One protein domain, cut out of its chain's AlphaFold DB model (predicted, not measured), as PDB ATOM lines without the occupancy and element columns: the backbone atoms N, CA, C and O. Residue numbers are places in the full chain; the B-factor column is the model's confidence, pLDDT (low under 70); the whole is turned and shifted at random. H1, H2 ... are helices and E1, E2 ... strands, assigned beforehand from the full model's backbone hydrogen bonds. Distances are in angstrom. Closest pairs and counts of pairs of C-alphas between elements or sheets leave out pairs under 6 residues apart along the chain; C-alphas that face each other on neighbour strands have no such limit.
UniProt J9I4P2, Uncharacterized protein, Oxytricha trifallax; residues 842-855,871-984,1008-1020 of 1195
ATOM      1  N   GLY A 842     204.562 254.626 212.074       70.19
ATOM      2  CA  GLY A 842     205.095 255.505 213.118       70.19
ATOM      3  C   GLY A 842     204.123 255.813 214.268       70.19
ATOM      4  O   GLY A 842     204.189 256.896 214.841       70.19
ATOM      5  N   SER A 843     203.180 254.907 214.559       80.00
ATOM      6  CA  SER A 843     202.089 255.095 215.534       80.00
ATOM      7  C   SER A 843     202.055 254.003 216.620       80.00
ATOM      8  O   SER A 843     200.969 253.600 217.056       80.00
ATOM      9  N   MET A 844     203.239 253.519 217.023       84.62
ATOM     10  CA  MET A 844     203.458 252.508 218.071       84.62
ATOM     11  C   MET A 844     203.737 253.160 219.435       84.62
ATOM     12  O   MET A 844     204.517 254.111 219.523       84.62
ATOM     13  N   ILE A 845     203.150 252.619 220.506       87.94
ATOM     14  CA  ILE A 845     203.364 253.051 221.898       87.94
ATOM     15  C   ILE A 845     203.780 251.836 222.735       87.94
ATOM     16  O   ILE A 845     203.157 250.783 222.637       87.94
ATOM     17  N   ILE A 846     204.801 251.980 223.580       87.25
ATOM     18  CA  ILE A 846     205.249 250.967 224.543       87.25
ATOM     19  C   ILE A 846     205.146 251.561 225.950       87.25
ATOM     20  O   ILE A 846     205.768 252.582 226.238       87.25
ATOM     21  N   ARG A 847     204.372 250.914 226.818       85.50
ATOM     22  CA  ARG A 847     204.212 251.213 228.245       85.50
ATOM     23  C   ARG A 847     205.110 250.327 229.098       85.50
ATOM     24  O   ARG A 847     205.399 249.203 228.699       85.50
ATOM     25  N   THR A 848     205.473 250.781 230.291       75.69
ATOM     26  CA  THR A 848     206.025 249.926 231.360       75.69
ATOM     27  C   THR A 848     205.159 249.947 232.621       75.69
ATOM     28  O   THR A 848     205.203 249.014 233.423       75.69
ATOM     29  N   ASN A 849     204.317 250.977 232.792       67.75
ATOM     30  CA  ASN A 849     203.443 251.197 233.946       67.75
ATOM     31  C   ASN A 849     204.170 251.315 235.308       67.75
ATOM     32  O   ASN A 849     203.511 251.339 236.346       67.75
ATOM     33  N   ASP A 850     205.505 251.402 235.354       62.19
ATOM     34  CA  ASP A 850     206.265 251.366 236.620       62.19
ATOM     35  C   ASP A 850     205.996 252.566 237.524       62.19
ATOM     36  O   ASP A 850     205.864 252.413 238.737       62.19
ATOM     37  N   TYR A 851     205.844 253.749 236.932       63.09
ATOM     38  CA  TYR A 851     205.501 254.969 237.660       63.09
ATOM     39  C   TYR A 851     204.115 254.874 238.328       63.09
ATOM     40  O   TYR A 851     203.952 255.282 239.476       63.09
ATOM     41  N   LEU A 852     203.137 254.249 237.659       60.69
ATOM     42  CA  LEU A 852     201.801 254.013 238.222       60.69
ATOM     43  C   LEU A 852     201.851 253.010 239.386       60.69
ATOM     44  O   LEU A 852     201.258 253.265 240.433       60.69
ATOM     45  N   LYS A 853     202.623 251.919 239.246       58.03
ATOM     46  CA  LYS A 853     202.869 250.943 240.329       58.03
ATOM     47  C   LYS A 853     203.522 251.608 241.551       58.03
ATOM     48  O   LYS A 853     203.169 251.284 242.678       58.03
ATOM     49  N   GLN A 854     204.465 252.531 241.333       55.16
ATOM     50  CA  GLN A 854     205.176 253.234 242.409       55.16
ATOM     51  C   GLN A 854     204.280 254.203 243.190       55.16
ATOM     52  O   GLN A 854     204.408 254.265 244.408       55.16
ATOM     53  N   ILE A 855     203.358 254.917 242.531       54.47
ATOM     54  CA  ILE A 855     202.417 255.810 243.233       54.47
ATOM     55  C   ILE A 855     201.373 255.001 244.017       54.47
ATOM     56  O   ILE A 855     201.102 255.311 245.172       54.47
ATOM     57  N   LYS A 871     201.338 262.822 235.915       77.62
ATOM     58  CA  LYS A 871     202.170 263.182 234.746       77.62
ATOM     59  C   LYS A 871     202.747 261.926 234.095       77.62
ATOM     60  O   LYS A 871     203.170 261.019 234.802       77.62
ATOM     61  N   ILE A 872     202.787 261.865 232.765       83.81
ATOM     62  CA  ILE A 872     203.346 260.718 232.022       83.81
ATOM     63  C   ILE A 872     204.350 261.243 230.997       83.81
ATOM     64  O   ILE A 872     204.079 262.247 230.343       83.81
ATOM     65  N   MET A 873     205.504 260.587 230.847       87.25
ATOM     66  CA  MET A 873     206.525 260.962 229.865       87.25
ATOM     67  C   MET A 873     206.830 259.802 228.917       87.25
ATOM     68  O   MET A 873     206.921 258.650 229.337       87.25
ATOM     69  N   PHE A 874     207.025 260.122 227.639       90.06
ATOM     70  CA  PHE A 874     207.474 259.183 226.620       90.06
ATOM     71  C   PHE A 874     208.719 259.715 225.904       90.06
ATOM     72  O   PHE A 874     208.787 260.890 225.547       90.06
ATOM     73  N   GLN A 875     209.682 258.837 225.638       89.06
ATOM     74  CA  GLN A 875     210.767 259.078 224.691       89.06
ATOM     75  C   GLN A 875     210.283 258.734 223.276       89.06
ATOM     76  O   GLN A 875     209.714 257.662 223.055       89.06
ATOM     77  N   LEU A 876     210.511 259.626 222.315       86.88
ATOM     78  CA  LEU A 876     210.180 259.435 220.905       86.88
ATOM     79  C   LEU A 876     211.427 258.968 220.144       86.88
ATOM     80  O   LEU A 876     212.453 259.646 220.137       86.88
ATOM     81  N   VAL A 877     211.337 257.807 219.495       80.00
ATOM     82  CA  VAL A 877     212.460 257.165 218.792       80.00
ATOM     83  C   VAL A 877     212.045 256.825 217.364       80.00
ATOM     84  O   VAL A 877     211.012 256.194 217.167       80.00
ATOM     85  N   GLY A 878     212.849 257.213 216.369       68.69
ATOM     86  CA  GLY A 878     212.558 257.017 214.940       68.69
ATOM     87  C   GLY A 878     211.959 258.252 214.251       68.69
ATOM     88  O   GLY A 878     211.812 259.311 214.858       68.69
ATOM     89  N   VAL A 879     211.641 258.117 212.961       67.62
ATOM     90  CA  VAL A 879     211.187 259.213 212.088       67.62
ATOM     91  C   VAL A 879     209.650 259.322 212.109       67.62
ATOM     92  O   VAL A 879     208.978 258.311 211.852       67.62
ATOM     93  N   PRO A 880     209.077 260.518 212.377       66.88
ATOM     94  CA  PRO A 880     207.631 260.754 212.391       66.88
ATOM     95  C   PRO A 880     206.907 260.232 211.149       66.88
ATOM     96  O   PRO A 880     207.420 260.324 210.034       66.88
ATOM     97  N   CYS A 881     205.708 259.678 211.350       64.12
ATOM     98  CA  CYS A 881     204.852 259.069 210.316       64.12
ATOM     99  C   CYS A 881     205.467 257.890 209.525       64.12
ATOM    100  O   CYS A 881     204.782 257.331 208.671       64.12
ATOM    101  N   LEU A 882     206.719 257.494 209.793       62.28
ATOM    102  CA  LEU A 882     207.403 256.396 209.105       62.28
ATOM    103  C   LEU A 882     207.628 255.201 210.034       62.28
ATOM    104  O   LEU A 882     207.001 254.165 209.854       62.28
ATOM    105  N   ASN A 883     208.520 255.333 211.017       62.25
ATOM    106  CA  ASN A 883     208.930 254.244 211.917       62.25
ATOM    107  C   ASN A 883     209.049 254.685 213.387       62.25
ATOM    108  O   ASN A 883     209.692 254.009 214.186       62.25
ATOM    109  N   GLN A 884     208.451 255.824 213.742       78.25
ATOM    110  CA  GLN A 884     208.459 256.347 215.102       78.25
ATOM    111  C   GLN A 884     207.723 255.442 216.107       78.25
ATOM    112  O   GLN A 884     206.620 254.956 215.849       78.25
ATOM    113  N   LYS A 885     208.314 255.277 217.292       84.38
ATOM    114  CA  LYS A 885     207.688 254.676 218.476       84.38
ATOM    115  C   LYS A 885     207.806 255.617 219.678       84.38
ATOM    116  O   LYS A 885     208.800 256.336 219.805       84.38
ATOM    117  N   ALA A 886     206.811 255.591 220.560       88.75
ATOM    118  CA  ALA A 886     206.834 256.272 221.853       88.75
ATOM    119  C   ALA A 886     207.055 255.248 222.977       88.75
ATOM    120  O   ALA A 886     206.255 254.326 223.123       88.75
ATOM    121  N   ARG A 887     208.116 255.396 223.775       86.56
ATOM    122  CA  ARG A 887     208.429 254.527 224.926       86.56
ATOM    123  C   ARG A 887     208.182 255.271 226.235       86.56
ATOM    124  O   ARG A 887     208.803 256.304 226.450       86.56
ATOM    125  N   GLU A 888     207.328 254.743 227.105       86.12
ATOM    126  CA  GLU A 888     207.082 255.279 228.450       86.12
ATOM    127  C   GLU A 888     208.378 255.261 229.278       86.12
ATOM    128  O   GLU A 888     209.124 254.277 229.276       86.12
ATOM    129  N   VAL A 889     208.664 256.376 229.947       85.25
ATOM    130  CA  VAL A 889     209.858 256.595 230.774       85.25
ATOM    131  C   VAL A 889     209.477 257.378 232.030       85.25
ATOM    132  O   VAL A 889     208.538 258.176 232.021       85.25
ATOM    133  N   SER A 890     210.206 257.162 233.124       78.50
ATOM    134  CA  SER A 890     209.933 257.808 234.412       78.50
ATOM    135  C   SER A 890     209.969 259.343 234.284       78.50
ATOM    136  O   SER A 890     210.965 259.872 233.788       78.50
ATOM    137  N   PRO A 891     208.931 260.091 234.714       80.31
ATOM    138  CA  PRO A 891     208.764 261.517 234.400       80.31
ATOM    139  C   PRO A 891     209.607 262.447 235.300       80.31
ATOM    140  O   PRO A 891     209.090 263.375 235.932       80.31
ATOM    141  N   PHE A 892     210.916 262.192 235.345       77.69
ATOM    142  CA  PHE A 892     211.934 262.911 236.116       77.69
ATOM    143  C   PHE A 892     213.088 263.376 235.203       77.69
ATOM    144  O   PHE A 892     213.238 262.886 234.080       77.69
ATOM    145  N   LEU A 893     213.904 264.326 235.669       71.88
ATOM    146  CA  LEU A 893     214.977 264.942 234.867       71.88
ATOM    147  C   LEU A 893     216.099 263.945 234.523       71.88
ATOM    148  O   LEU A 893     216.705 264.028 233.459       71.88
ATOM    149  N   GLU A 894     216.313 262.954 235.382       70.75
ATOM    150  CA  GLU A 894     217.298 261.876 235.265       70.75
ATOM    151  C   GLU A 894     217.020 260.922 234.090       70.75
ATOM    152  O   GLU A 894     217.887 260.132 233.723       70.75
ATOM    153  N   SER A 895     215.826 260.977 233.489       75.69
ATOM    154  CA  SER A 895     215.471 260.180 232.303       75.69
ATOM    155  C   SER A 895     215.697 260.917 230.975       75.69
ATOM    156  O   SER A 895     215.511 260.317 229.913       75.69
ATOM    157  N   LEU A 896     216.093 262.196 231.010       79.38
ATOM    158  CA  LEU A 896     216.345 263.032 229.832       79.38
ATOM    159  C   LEU A 896     217.795 262.881 229.334       79.38
ATOM    160  O   LEU A 896     218.734 262.777 230.122       79.38
ATOM    161  N   THR A 897     217.989 262.880 228.012       77.50
ATOM    162  CA  THR A 897     219.301 262.677 227.364       77.50
ATOM    163  C   THR A 897     219.504 263.644 226.201       77.50
ATOM    164  O   THR A 897     218.570 263.919 225.452       77.50
ATOM    165  N   SER A 898     220.728 264.147 226.013       74.56
ATOM    166  CA  SER A 898     221.029 265.181 225.008       74.56
ATOM    167  C   SER A 898     220.822 264.733 223.556       74.56
ATOM    168  O   SER A 898     220.537 265.557 222.693       74.56
ATOM    169  N   SER A 899     220.856 263.427 223.290       68.50
ATOM    170  CA  SER A 899     220.545 262.838 221.982       68.50
ATOM    171  C   SER A 899     219.078 262.413 221.804       68.50
ATOM    172  O   SER A 899     218.768 261.727 220.829       68.50
ATOM    173  N   GLY A 900     218.189 262.717 222.754       75.62
ATOM    174  CA  GLY A 900     216.809 262.225 222.770       75.62
ATOM    175  C   GLY A 900     215.745 263.303 222.547       75.62
ATOM    176  O   GLY A 900     215.918 264.467 222.902       75.62
ATOM    177  N   LEU A 901     214.605 262.872 222.006       85.75
ATOM    178  CA  LEU A 901     213.373 263.647 221.888       85.75
ATOM    179  C   LEU A 901     212.319 263.049 222.830       85.75
ATOM    180  O   LEU A 901     212.164 261.828 222.885       85.75
ATOM    181  N   TYR A 902     211.601 263.889 223.571       90.12
ATOM    182  CA  TYR A 902     210.671 263.466 224.620       90.12
ATOM    183  C   TYR A 902     209.371 264.279 224.578       90.12
ATOM    184  O   TYR A 902     209.359 265.436 224.158       90.12
ATOM    185  N   ILE A 903     208.282 263.672 225.050       91.56
ATOM    186  CA  ILE A 903     206.965 264.294 225.219       91.56
ATOM    187  C   ILE A 903     206.437 264.003 226.631       91.56
ATOM    188  O   ILE A 903     206.386 262.849 227.054       91.56
ATOM    189  N   VAL A 904     206.048 265.048 227.364       89.06
ATOM    190  CA  VAL A 904     205.413 264.972 228.689       89.06
ATOM    191  C   VAL A 904     203.953 265.383 228.559       89.06
ATOM    192  O   VAL A 904     203.642 266.442 228.013       89.06
ATOM    193  N   LEU A 905     203.061 264.551 229.083       87.12
ATOM    194  CA  LEU A 905     201.622 264.773 229.123       87.12
ATOM    195  C   LEU A 905     201.219 265.169 230.547       87.12
ATOM    196  O   LEU A 905     201.491 264.428 231.501       87.12
ATOM    197  N   THR A 906     200.559 266.317 230.684       80.38
ATOM    198  CA  THR A 906     199.856 266.724 231.908       80.38
ATOM    199  C   THR A 906     198.384 267.003 231.610       80.38
ATOM    200  O   THR A 906     197.931 266.893 230.466       80.38
ATOM    201  N   THR A 907     197.634 267.360 232.651       73.50
ATOM    202  CA  THR A 907     196.213 267.711 232.595       73.50
ATOM    203  C   THR A 907     195.934 268.981 231.793       73.50
ATOM    204  O   THR A 907     194.903 269.047 231.133       73.50
ATOM    205  N   GLN A 908     196.861 269.945 231.813       72.69
ATOM    206  CA  GLN A 908     196.728 271.267 231.183       72.69
ATOM    207  C   GLN A 908     197.511 271.382 229.858       72.69
ATOM    208  O   GLN A 908     197.059 272.020 228.910       72.69
ATOM    209  N   GLU A 909     198.704 270.780 229.769       80.44
ATOM    210  CA  GLU A 909     199.662 271.039 228.683       80.44
ATOM    211  C   GLU A 909     200.395 269.779 228.199       80.44
ATOM    212  O   GLU A 909     200.530 268.774 228.905       80.44
ATOM    213  N   VAL A 910     200.899 269.861 226.967       86.12
ATOM    214  CA  VAL A 910     201.774 268.867 226.338       86.12
ATOM    215  C   VAL A 910     203.135 269.511 226.088       86.12
ATOM    216  O   VAL A 910     203.261 270.410 225.258       86.12
ATOM    217  N   TYR A 911     204.162 269.032 226.782       88.44
ATOM    218  CA  TYR A 911     205.512 269.587 226.715       88.44
ATOM    219  C   TYR A 911     206.398 268.689 225.851       88.44
ATOM    220  O   TYR A 911     206.629 267.532 226.201       88.44
ATOM    221  N   PHE A 912     206.951 269.210 224.759       90.38
ATOM    222  CA  PHE A 912     208.083 268.577 224.081       90.38
ATOM    223  C   PHE A 912     209.387 269.033 224.730       90.38
ATOM    224  O   PHE A 912     209.614 270.234 224.878       90.38
ATOM    225  N   TRP A 913     210.260 268.085 225.065       90.94
ATOM    226  CA  TRP A 913     211.636 268.364 225.470       90.94
ATOM    227  C   TRP A 913     212.604 267.753 224.455       90.94
ATOM    228  O   TRP A 913     212.456 266.596 224.047       90.94
ATOM    229  N   ILE A 914     213.572 268.553 224.020       88.19
ATOM    230  CA  ILE A 914     214.469 268.264 222.904       88.19
ATOM    231  C   ILE A 914     215.909 268.367 223.408       88.19
ATOM    232  O   ILE A 914     216.362 269.450 223.782       88.19
ATOM    233  N   GLY A 915     216.637 267.251 223.403       82.44
ATOM    234  CA  GLY A 915     218.057 267.232 223.739       82.44
ATOM    235  C   GLY A 915     218.892 268.068 222.761       82.44
ATOM    236  O   GLY A 915     218.559 268.157 221.576       82.44
ATOM    237  N   GLN A 916     219.977 268.679 223.247       81.12
ATOM    238  CA  GLN A 916     220.789 269.609 222.451       81.12
ATOM    239  C   GLN A 916     221.393 268.937 221.209       81.12
ATOM    240  O   GLN A 916     221.291 269.487 220.116       81.12
ATOM    241  N   ASP A 917     221.936 267.721 221.341       71.81
ATOM    242  CA  ASP A 917     222.493 266.982 220.201       71.81
ATOM    243  C   ASP A 917     221.386 266.614 219.196       71.81
ATOM    244  O   ASP A 917     221.593 266.676 217.986       71.81
ATOM    245  N   TYR A 918     220.186 266.250 219.673       73.81
ATOM    246  CA  TYR A 918     219.054 265.956 218.786       73.81
ATOM    247  C   TYR A 918     218.626 267.199 217.995       73.81
ATOM    248  O   TYR A 918     218.349 267.102 216.798       73.81
ATOM    249  N   PHE A 919     218.602 268.367 218.644       78.12
ATOM    250  CA  PHE A 919     218.340 269.638 217.976       78.12
ATOM    251  C   PHE A 919     219.413 269.940 216.920       78.12
ATOM    252  O   PHE A 919     219.062 270.143 215.760       78.12
ATOM    253  N   ASP A 920     220.696 269.887 217.289       73.12
ATOM    254  CA  ASP A 920     221.817 270.247 216.409       73.12
ATOM    255  C   ASP A 920     222.000 269.294 215.207       73.12
ATOM    256  O   ASP A 920     222.515 269.717 214.170       73.12
ATOM    257  N   PHE A 921     221.580 268.024 215.311       65.12
ATOM    258  CA  PHE A 921     221.675 267.049 214.211       65.12
ATOM    259  C   PHE A 921     220.416 266.923 213.336       65.12
ATOM    260  O   PHE A 921     220.551 266.539 212.172       65.12
ATOM    261  N   TYR A 922     219.212 267.200 213.854       62.28
ATOM    262  CA  TYR A 922     217.950 266.880 213.154       62.28
ATOM    263  C   TYR A 922     216.953 268.039 213.020       62.28
ATOM    264  O   TYR A 922     215.949 267.887 212.316       62.28
ATOM    265  N   LEU A 923     217.186 269.178 213.675       76.88
ATOM    266  CA  LEU A 923     216.259 270.311 213.713       76.88
ATOM    267  C   LEU A 923     216.993 271.642 213.485       76.88
ATOM    268  O   LEU A 923     218.190 271.708 213.225       76.88
ATOM    269  N   ASN A 924     216.232 272.730 213.532       77.88
ATOM    270  CA  ASN A 924     216.717 274.102 213.597       77.88
ATOM    271  C   ASN A 924     215.640 275.001 214.231       77.88
ATOM    272  O   ASN A 924     214.504 274.565 214.456       77.88
ATOM    273  N   GLU A 925     215.978 276.270 214.470       77.38
ATOM    274  CA  GLU A 925     215.095 277.268 215.099       77.38
ATOM    275  C   GLU A 925     213.747 277.453 214.351       77.38
ATOM    276  O   GLU A 925     212.744 277.803 214.966       77.38
ATOM    277  N   GLU A 926     213.668 277.150 213.045       74.31
ATOM    278  CA  GLU A 926     212.416 277.209 212.268       74.31
ATOM    279  C   GLU A 926     211.584 275.915 212.295       74.31
ATOM    280  O   GLU A 926     210.421 275.921 211.873       74.31
ATOM    281  N   THR A 927     212.150 274.776 212.700       75.00
ATOM    282  CA  THR A 927     211.501 273.455 212.578       75.00
ATOM    283  C   THR A 927     211.141 272.816 213.907       75.00
ATOM    284  O   THR A 927     210.157 272.081 213.943       75.00
ATOM    285  N   TYR A 928     211.843 273.128 215.000       80.69
ATOM    286  CA  TYR A 928     211.573 272.502 216.301       80.69
ATOM    287  C   TYR A 928     210.171 272.815 216.858       80.69
ATOM    288  O   TYR A 928     209.583 271.980 217.533       80.69
ATOM    289  N   GLN A 929     209.591 273.975 216.525       80.75
ATOM    290  CA  GLN A 929     208.229 274.360 216.935       80.75
ATOM    291  C   GLN A 929     207.114 273.712 216.087       80.75
ATOM    292  O   GLN A 929     205.929 273.945 216.327       80.75
ATOM    293  N   LYS A 930     207.459 272.935 215.052       81.56
ATOM    294  CA  LYS A 930     206.486 272.279 214.169       81.56
ATOM    295  C   LYS A 930     206.250 270.860 214.682       81.56
ATOM    296  O   LYS A 930     207.040 269.968 214.393       81.56
ATOM    297  N   SER A 931     205.150 270.633 215.403       79.69
ATOM    298  CA  SER A 931     204.791 269.314 215.957       79.69
ATOM    299  C   SER A 931     204.886 268.175 214.934       79.69
ATOM    300  O   SER A 931     205.433 267.128 215.256       79.69
ATOM    301  N   SER A 932     204.485 268.397 213.676       76.94
ATOM    302  CA  SER A 932     204.594 267.426 212.571       76.94
ATOM    303  C   SER A 932     206.027 267.060 212.139       76.94
ATOM    304  O   SER A 932     206.209 266.154 211.325       76.94
ATOM    305  N   LYS A 933     207.050 267.744 212.666       78.06
ATOM    306  CA  LYS A 933     208.474 267.383 212.552       78.06
ATOM    307  C   LYS A 933     209.012 266.635 213.775       78.06
ATOM    308  O   LYS A 933     210.057 266.007 213.654       78.06
ATOM    309  N   LEU A 934     208.301 266.658 214.906       80.94
ATOM    310  CA  LEU A 934     208.656 265.923 216.125       80.94
ATOM    311  C   LEU A 934     207.836 264.639 216.303       80.94
ATOM    312  O   LEU A 934     208.354 263.652 216.817       80.94
ATOM    313  N   ILE A 935     206.565 264.629 215.892       84.88
ATOM    314  CA  ILE A 935     205.641 263.515 216.114       84.88
ATOM    315  C   ILE A 935     204.628 263.354 214.973       84.88
ATOM    316  O   ILE A 935     204.202 264.328 214.352       84.88
ATOM    317  N   GLY A 936     204.206 262.115 214.709       80.81
ATOM    318  CA  GLY A 936     203.056 261.847 213.841       80.81
ATOM    319  C   GLY A 936     201.727 262.251 214.496       80.81
ATOM    320  O   GLY A 936     201.511 261.996 215.680       80.81
ATOM    321  N   GLU A 937     200.805 262.839 213.727       82.06
ATOM    322  CA  GLU A 937     199.498 263.308 214.232       82.06
ATOM    323  C   GLU A 937     198.666 262.172 214.861       82.06
ATOM    324  O   GLU A 937     198.039 262.346 215.906       82.06
ATOM    325  N   SER A 938     198.713 260.981 214.257       80.62
ATOM    326  CA  SER A 938     198.089 259.752 214.759       80.62
ATOM    327  C   SER A 938     198.671 259.293 216.098       80.62
ATOM    328  O   SER A 938     197.920 258.899 216.989       80.62
ATOM    329  N   LEU A 939     199.996 259.367 216.261       85.06
ATOM    330  CA  LEU A 939     200.686 259.011 217.502       85.06
ATOM    331  C   LEU A 939     200.362 260.015 218.618       85.06
ATOM    332  O   LEU A 939     200.037 259.602 219.728       85.06
ATOM    333  N   LEU A 940     200.367 261.317 218.311       86.81
ATOM    334  CA  LEU A 940     200.000 262.371 219.261       86.81
ATOM    335  C   LEU A 940     198.556 262.213 219.762       86.81
ATOM    336  O   LEU A 940     198.320 262.251 220.968       86.81
ATOM    337  N   LYS A 941     197.600 261.959 218.857       84.19
ATOM    338  CA  LYS A 941     196.193 261.713 219.217       84.19
ATOM    339  C   LYS A 941     196.020 260.464 220.086       84.19
ATOM    340  O   LYS A 941     195.294 260.519 221.075       84.19
ATOM    341  N   LYS A 942     196.720 259.362 219.785       86.12
ATOM    342  CA  LYS A 942     196.721 258.168 220.650       86.12
ATOM    343  C   LYS A 942     197.285 258.454 222.041       86.12
ATOM    344  O   LYS A 942     196.693 258.012 223.017       86.12
ATOM    345  N   LEU A 943     198.394 259.190 222.140       86.94
ATOM    346  CA  LEU A 943     199.020 259.535 223.421       86.94
ATOM    347  C   LEU A 943     198.108 260.406 224.301       86.94
ATOM    348  O   LEU A 943     197.986 260.134 225.494       86.94
ATOM    349  N   ILE A 944     197.425 261.397 223.718       83.31
ATOM    350  CA  ILE A 944     196.451 262.234 224.440       83.31
ATOM    351  C   ILE A 944     195.246 261.394 224.891       83.31
ATOM    352  O   ILE A 944     194.893 261.432 226.068       83.31
ATOM    353  N   ASN A 945     194.667 260.567 224.011       81.31
ATOM    354  CA  ASN A 945     193.550 259.689 224.382       81.31
ATOM    355  C   ASN A 945     193.937 258.705 225.499       81.31
ATOM    356  O   ASN A 945     193.210 258.584 226.478       81.31
ATOM    357  N   LEU A 946     195.109 258.067 225.405       80.50
ATOM    358  CA  LEU A 946     195.662 257.161 226.421       80.50
ATOM    359  C   LEU A 946     195.822 257.841 227.788       80.50
ATOM    360  O   LEU A 946     195.621 257.198 228.819       80.50
ATOM    361  N   TYR A 947     196.180 259.126 227.810       80.19
ATOM    362  CA  TYR A 947     196.234 259.913 229.039       80.19
ATOM    363  C   TYR A 947     194.830 260.224 229.577       80.19
ATOM    364  O   TYR A 947     194.603 260.122 230.782       80.19
ATOM    365  N   ASN A 948     193.878 260.574 228.709       77.19
ATOM    366  CA  ASN A 948     192.510 260.914 229.110       77.19
ATOM    367  C   ASN A 948     191.753 259.686 229.650       77.19
ATOM    368  O   ASN A 948     191.082 259.791 230.668       77.19
ATOM    369  N   THR A 949     191.950 258.495 229.075       74.25
ATOM    370  CA  THR A 949     191.394 257.228 229.601       74.25
ATOM    371  C   THR A 949     191.910 256.876 231.007       74.25
ATOM    372  O   THR A 949     191.268 256.114 231.720       74.25
ATOM    373  N   LEU A 950     193.054 257.431 231.433       68.88
ATOM    374  CA  LEU A 950     193.574 257.285 232.802       68.88
ATOM    375  C   LEU A 950     193.075 258.368 233.777       68.88
ATOM    376  O   LEU A 950     193.328 258.254 234.973       68.88
ATOM    377  N   ASN A 951     192.413 259.420 233.288       66.12
ATOM    378  CA  ASN A 951     191.983 260.577 234.073       66.12
ATOM    379  C   ASN A 951     190.531 260.928 233.698       66.12
ATOM    380  O   ASN A 951     190.296 261.835 232.899       66.12
ATOM    381  N   GLU A 952     189.568 260.191 234.269       54.59
ATOM    382  CA  GLU A 952     188.141 260.186 233.876       54.59
ATOM    383  C   GLU A 952     187.465 261.577 233.839       54.59
ATOM    384  O   GLU A 952     186.475 261.758 233.131       54.59
ATOM    385  N   ASP A 953     188.008 262.567 234.556       50.62
ATOM    386  CA  ASP A 953     187.445 263.914 234.704       50.62
ATOM    387  C   ASP A 953     187.853 264.934 233.605       50.62
ATOM    388  O   ASP A 953     187.329 266.050 233.599       50.62
ATOM    389  N   LEU A 954     188.781 264.620 232.680       54.44
ATOM    390  CA  LEU A 954     189.420 265.635 231.805       54.44
ATOM    391  C   LEU A 954     189.306 265.377 230.290       54.44
ATOM    392  O   LEU A 954     190.224 264.874 229.637       54.44
ATOM    393  N   LEU A 955     188.197 265.845 229.709       50.88
ATOM    394  CA  LEU A 955     187.866 265.765 228.277       50.88
ATOM    395  C   LEU A 955     188.276 267.012 227.459       50.88
ATOM    396  O   LEU A 955     187.513 267.496 226.624       50.88
ATOM    397  N   GLU A 956     189.486 267.536 227.661       55.06
ATOM    398  CA  GLU A 956     190.040 268.552 226.753       55.06
ATOM    399  C   GLU A 956     190.620 267.894 225.490       55.06
ATOM    400  O   GLU A 956     191.684 267.272 225.524       55.06
ATOM    401  N   GLU A 957     189.932 268.051 224.353       50.72
ATOM    402  CA  GLU A 957     190.384 267.540 223.045       50.72
ATOM    403  C   GLU A 957     191.645 268.258 222.517       50.72
ATOM    404  O   GLU A 957     192.357 267.725 221.662       50.72
ATOM    405  N   THR A 958     191.935 269.469 223.010       54.75
ATOM    406  CA  THR A 958     193.040 270.321 222.541       54.75
ATOM    407  C   THR A 958     193.794 270.976 223.700       54.75
ATOM    408  O   THR A 958     193.475 272.096 224.096       54.75
ATOM    409  N   ARG A 959     194.838 270.314 224.208       71.75
ATOM    410  CA  ARG A 959     195.792 270.930 225.149       71.75
ATOM    411  C   ARG A 959     196.786 271.840 224.435       71.75
ATOM    412  O   ARG A 959     197.162 271.588 223.287       71.75
ATOM    413  N   GLN A 960     197.258 272.869 225.134       76.56
ATOM    414  CA  GLN A 960     198.336 273.723 224.640       76.56
ATOM    415  C   GLN A 960     199.650 272.925 224.546       76.56
ATOM    416  O   GLN A 960     199.988 272.150 225.440       76.56
ATOM    417  N   ILE A 961     200.385 273.121 223.446       83.06
ATOM    418  CA  ILE A 961     201.688 272.492 223.208       83.06
ATOM    419  C   ILE A 961     202.799 273.510 223.474       83.06
ATOM    420  O   ILE A 961     202.781 274.609 222.914       83.06
ATOM    421  N   SER A 962     203.783 273.128 224.282       83.81
ATOM    422  CA  SER A 962     205.000 273.896 224.560       83.81
ATOM    423  C   SER A 962     206.251 273.115 224.132       83.81
ATOM    424  O   SER A 962     206.252 271.884 224.078       83.81
ATOM    425  N   TYR A 963     207.318 273.833 223.765       87.12
ATOM    426  CA  TYR A 963     208.552 273.257 223.219       87.12
ATOM    427  C   TYR A 963     209.766 273.781 223.989       87.12
ATOM    428  O   TYR A 963     209.987 274.992 224.053       87.12
ATOM    429  N   HIS A 964     210.571 272.870 224.527       86.62
ATOM    430  CA  HIS A 964     211.768 273.168 225.307       86.62
ATOM    431  C   HIS A 964     212.988 272.491 224.684       86.62
ATOM    432  O   HIS A 964     212.958 271.303 224.378       86.62
ATOM    433  N   ILE A 965     214.063 273.256 224.510       84.06
ATOM    434  CA  ILE A 965     215.381 272.741 224.120       84.06
ATOM    435  C   ILE A 965     216.223 272.644 225.395       84.06
ATOM    436  O   ILE A 965     216.070 273.478 226.291       84.06
ATOM    437  N   GLN A 966     217.096 271.645 225.473       82.12
ATOM    438  CA  GLN A 966     218.014 271.445 226.589       82.12
ATOM    439  C   GLN A 966     218.806 272.717 226.938       82.12
ATOM    440  O   GLN A 966     219.453 273.314 226.079       82.12
ATOM    441  N   GLY A 967     218.779 273.128 228.206       74.69
ATOM    442  CA  GLY A 967     219.423 274.364 228.671       74.69
ATOM    443  C   GLY A 967     218.682 275.654 228.283       74.69
ATOM    444  O   GLY A 967     219.196 276.748 228.515       74.69
ATOM    445  N   ARG A 968     217.486 275.545 227.692       81.69
ATOM    446  CA  ARG A 968     216.551 276.645 227.396       81.69
ATOM    447  C   ARG A 968     215.150 276.376 227.981       81.69
ATOM    448  O   ARG A 968     214.149 276.890 227.478       81.69
ATOM    449  N   GLU A 969     215.045 275.526 229.002       82.06
ATOM    450  CA  GLU A 969     213.783 275.200 229.669       82.06
ATOM    451  C   GLU A 969     213.206 276.397 230.441       82.06
ATOM    452  O   GLU A 969     213.930 277.242 230.966       82.06
ATOM    453  N   THR A 970     211.878 276.459 230.581       79.00
ATOM    454  CA  THR A 970     211.256 277.446 231.477       79.00
ATOM    455  C   THR A 970     211.344 276.974 232.928       79.00
ATOM    456  O   THR A 970     211.224 275.778 233.210       79.00
ATOM    457  N   LYS A 971     211.441 277.910 233.888       73.56
ATOM    458  CA  LYS A 971     211.368 277.570 235.324       73.56
ATOM    459  C   LYS A 971     210.093 276.763 235.658       73.56
ATOM    460  O   LYS A 971     210.155 275.857 236.482       73.56
ATOM    461  N   ARG A 972     208.971 277.006 234.957       74.62
ATOM    462  CA  ARG A 972     207.714 276.229 235.062       74.62
ATOM    463  C   ARG A 972     207.886 274.753 234.665       74.62
ATOM    464  O   ARG A 972     207.454 273.888 235.422       74.62
ATOM    465  N   PHE A 973     208.565 274.454 233.552       79.62
ATOM    466  CA  PHE A 973     208.873 273.071 233.154       79.62
ATOM    467  C   PHE A 973     209.813 272.377 234.155       79.62
ATOM    468  O   PHE A 973     209.557 271.245 234.562       79.62
ATOM    469  N   ILE A 974     210.859 273.067 234.625       77.19
ATOM    470  CA  ILE A 974     211.801 272.501 235.609       77.19
ATOM    471  C   ILE A 974     211.078 272.168 236.928       77.19
ATOM    472  O   ILE A 974     211.268 271.075 237.467       77.19
ATOM    473  N   ARG A 975     210.195 273.053 237.421       71.31
ATOM    474  CA  ARG A 975     209.348 272.772 238.597       71.31
ATOM    475  C   ARG A 975     208.417 271.578 238.368       71.31
ATOM    476  O   ARG A 975     208.370 270.700 239.221       71.31
ATOM    477  N   LEU A 976     207.731 271.496 237.223       78.38
ATOM    478  CA  LEU A 976     206.867 270.358 236.873       78.38
ATOM    479  C   LEU A 976     207.633 269.023 236.905       78.38
ATOM    480  O   LEU A 976     207.125 268.009 237.403       78.38
ATOM    481  N   MET A 977     208.868 269.010 236.401       75.44
ATOM    482  CA  MET A 977     209.706 267.813 236.399       75.44
ATOM    483  C   MET A 977     210.217 267.450 237.805       75.44
ATOM    484  O   MET A 977     210.148 266.270 238.151       75.44
ATOM    485  N   LYS A 978     210.619 268.424 238.640       69.12
ATOM    486  CA  LYS A 978     211.082 268.181 240.025       69.12
ATOM    487  C   LYS A 978     209.951 267.879 241.035       69.12
ATOM    488  O   LYS A 978     210.111 266.965 241.836       69.12
ATOM    489  N   TYR A 979     208.827 268.603 241.004       60.16
ATOM    490  CA  TYR A 979     207.832 268.631 242.101       60.16
ATOM    491  C   TYR A 979     206.380 268.293 241.707       60.16
ATOM    492  O   TYR A 979     205.548 268.080 242.584       60.16
ATOM    493  N   GLY A 980     206.076 268.157 240.412       53.03
ATOM    494  CA  GLY A 980     204.757 267.717 239.931       53.03
ATOM    495  C   GLY A 980     203.701 268.833 239.802       53.03
ATOM    496  O   GLY A 980     203.914 269.959 240.237       53.03
ATOM    497  N   PRO A 981     202.563 268.554 239.139       43.41
ATOM    498  CA  PRO A 981     201.628 269.590 238.687       43.41
ATOM    499  C   PRO A 981     200.887 270.343 239.804       43.41
ATOM    500  O   PRO A 981     200.631 271.532 239.638       43.41
ATOM    501  N   ASN A 982     200.595 269.722 240.954       41.47
ATOM    502  CA  ASN A 982     199.836 270.383 242.031       41.47
ATOM    503  C   ASN A 982     200.607 271.541 242.711       41.47
ATOM    504  O   ASN A 982     200.019 272.274 243.499       41.47
ATOM    505  N   THR A 983     201.890 271.764 242.386       44.69
ATOM    506  CA  THR A 983     202.632 272.974 242.798       44.69
ATOM    507  C   THR A 983     202.454 274.162 241.842       44.69
ATOM    508  O   THR A 983     203.148 275.161 241.997       44.69
ATOM    509  N   LEU A 984     201.604 274.062 240.811       42.56
ATOM    510  CA  LEU A 984     201.378 275.133 239.827       42.56
ATOM    511  C   LEU A 984     200.109 275.958 240.087       42.56
ATOM    512  O   LEU A 984     199.989 277.052 239.548       42.56
ATOM    513  N   LYS A1008     225.476 263.473 230.513       36.56
ATOM    514  CA  LYS A1008     226.416 263.341 229.387       36.56
ATOM    515  C   LYS A1008     226.794 261.878 229.167       36.56
ATOM    516  O   LYS A1008     227.943 261.470 229.334       36.56
ATOM    517  N   TYR A1009     225.806 261.081 228.783       36.88
ATOM    518  CA  TYR A1009     226.053 259.799 228.152       36.88
ATOM    519  C   TYR A1009     226.450 260.075 226.701       36.88
ATOM    520  O   TYR A1009     225.626 260.558 225.926       36.88
ATOM    521  N   GLU A1010     227.687 259.747 226.312       38.44
ATOM    522  CA  GLU A1010     228.048 259.608 224.894       38.44
ATOM    523  C   GLU A1010     227.278 258.414 224.323       38.44
ATOM    524  O   GLU A1010     227.747 257.273 224.278       38.44
ATOM    525  N   SER A1011     226.020 258.661 223.971       35.94
ATOM    526  CA  SER A1011     225.099 257.602 223.615       35.94
ATOM    527  C   SER A1011     225.444 257.069 222.231       35.94
ATOM    528  O   SER A1011     225.242 257.738 221.214       35.94
ATOM    529  N   LYS A1012     225.887 255.804 222.177       36.34
ATOM    530  CA  LYS A1012     226.028 255.042 220.922       36.34
ATOM    531  C   LYS A1012     224.752 255.092 220.062       36.34
ATOM    532  O   LYS A1012     224.843 254.877 218.859       36.34
ATOM    533  N   VAL A1013     223.593 255.418 220.648       36.69
ATOM    534  CA  VAL A1013     222.304 255.602 219.961       36.69
ATOM    535  C   VAL A1013     222.371 256.598 218.796       36.69
ATOM    536  O   VAL A1013     221.687 256.366 217.807       36.69
ATOM    537  N   LEU A1014     223.244 257.619 218.806       33.00
ATOM    538  CA  LEU A1014     223.419 258.498 217.631       33.00
ATOM    539  C   LEU A1014     223.983 257.775 216.390       33.00
ATOM    540  O   LEU A1014     223.777 258.241 215.274       33.00
ATOM    541  N   LYS A1015     224.632 256.613 216.548       36.44
ATOM    542  CA  LYS A1015     224.996 255.715 215.432       36.44
ATOM    543  C   LYS A1015     223.901 254.700 215.083       36.44
ATOM    544  O   LYS A1015     223.991 254.061 214.039       36.44
ATOM    545  N   ASN A1016     222.887 254.565 215.937       37.81
ATOM    546  CA  ASN A1016     221.799 253.593 215.816       37.81
ATOM    547  C   ASN A1016     220.440 254.258 215.514       37.81
ATOM    548  O   ASN A1016     219.414 253.578 215.518       37.81
ATOM    549  N   LEU A1017     220.404 255.562 215.215       37.47
ATOM    550  CA  LEU A1017     219.297 256.157 214.468       37.47
ATOM    551  C   LEU A1017     219.295 255.525 213.070       37.47
ATOM    552  O   LEU A1017     220.165 255.814 212.250       37.47
ATOM    553  N   ILE A1018     218.350 254.606 212.847       44.34
ATOM    554  CA  ILE A1018     218.323 253.700 211.689       44.34
ATOM    555  C   ILE A1018     217.979 254.464 210.402       44.34
ATOM    556  O   ILE A1018     216.841 254.461 209.925       44.34
ATOM    557  N   LEU A1019     218.995 255.101 209.823       35.47
ATOM    558  CA  LEU A1019     219.092 255.286 208.382       35.47
ATOM    559  C   LEU A1019     219.419 253.915 207.757       35.47
ATOM    560  O   LEU A1019     220.266 253.199 208.300       35.47
ATOM    561  N   PRO A1020     218.764 253.516 206.653       37.81
ATOM    562  CA  PRO A1020     218.978 252.204 206.053       37.81
ATOM    563  C   PRO A1020     220.405 252.091 205.499       37.81
ATOM    564  O   PRO A1020     220.805 252.869 204.633       37.81
TER     565      PRO A1020
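What this domain is: This is residues 842 to 855, 871 to 984 and 1008 to 1020 of the 1195 residues of an uncharacterized protein of Oxytricha trifallax (UniProt J9I4P2). A strongly twisted sheet of six strands makes the core, and the longest helix, H4, packs over one of its faces. Short helices H1, H2, H3 and H5 only graze this sheet, and the piece with H6, residues 1008 to 1020, lies off to one side. The printed part has 141 residues, with six named helices and six named strands in the chain order E1 H1 E2 E3 E4 E5 H2 H3 H4 E6 H5 H6; the sheet, in the order E1 E3 E2 E4 E5 E6, is mixed, and the class is mixed, helices and strands. The whole is compact, with a radius of gyration of the C-alphas of 14.6 A and spans of 43 by 32 by 30 A.

Where its parts are: Across the sheet, E1 holds residues 844 to 847, from C-alpha 844 at (203.458, 252.508, 218.071), and is 10.3 A long. E3 holds residues 885 to 889, E2 residues 872 to 877 over 16.5 A, and E4 residues 901 to 905. E5 holds residues 909 to 914 over 16.1 A, and E6 residues 960 to 965 over 17.1 A, ending at C-alpha 965 at (215.381, 272.741, 224.120). H4 holds residues 937 to 948 over 16.6 A. H1 holds residues 850 to 855, H2 916 to 922, H3 931 to 934, H5 971 to 979 and H6 1012 to 1015, which ends at C-alpha 1015 at (224.996, 255.715, 215.432).

How they stand to each other: E2 and E4 are antiparallel, with N 874 and O 903 2.9 A apart. E3 and E2 form an antiparallel hairpin, with N 887 and O 875 2.9 A apart. E4 and E5 form another, with N 904 and O 911 2.8 A apart. The edge strands E1 and E6 are parallel to their neighbours E3 and E5: N 846 and O 886 are within hydrogen-bond range across E1 and E3, at 2.8 A, and N 912 and O 962 are within hydrogen-bond range across E5 and E6, at 2.8 A. E5, H2 H3 H4 and E6 form a strand-helix-strand unit, two parallel neighbour strands with helices between them in the chain. H4 is on one face of the sheet, giving two layers, a sheet and a helix; its closest C-alphas to E1 are those of Leu 939 and Met 844, 7.1 A apart. H6 is not on the sheet. In H1, H2, H4 and H5 every O i to N i+4 pair is within hydrogen-bond range; H3 and H6 are too short for such a pair.

The domain as a whole: The farthest C-alphas, those of Thr 983 and Pro 1020, are 45.3 A apart. Residues 856 to 870 and 985 to 1007 are not printed, with C-alpha gaps of 11.2 A and 29.6 A. The links E3 to E4 and H4 to E6 are long. The mean pLDDT of the printed part is 71.8, and 45 residues are under 70, among them 950 to 958 and 1008 to 1020.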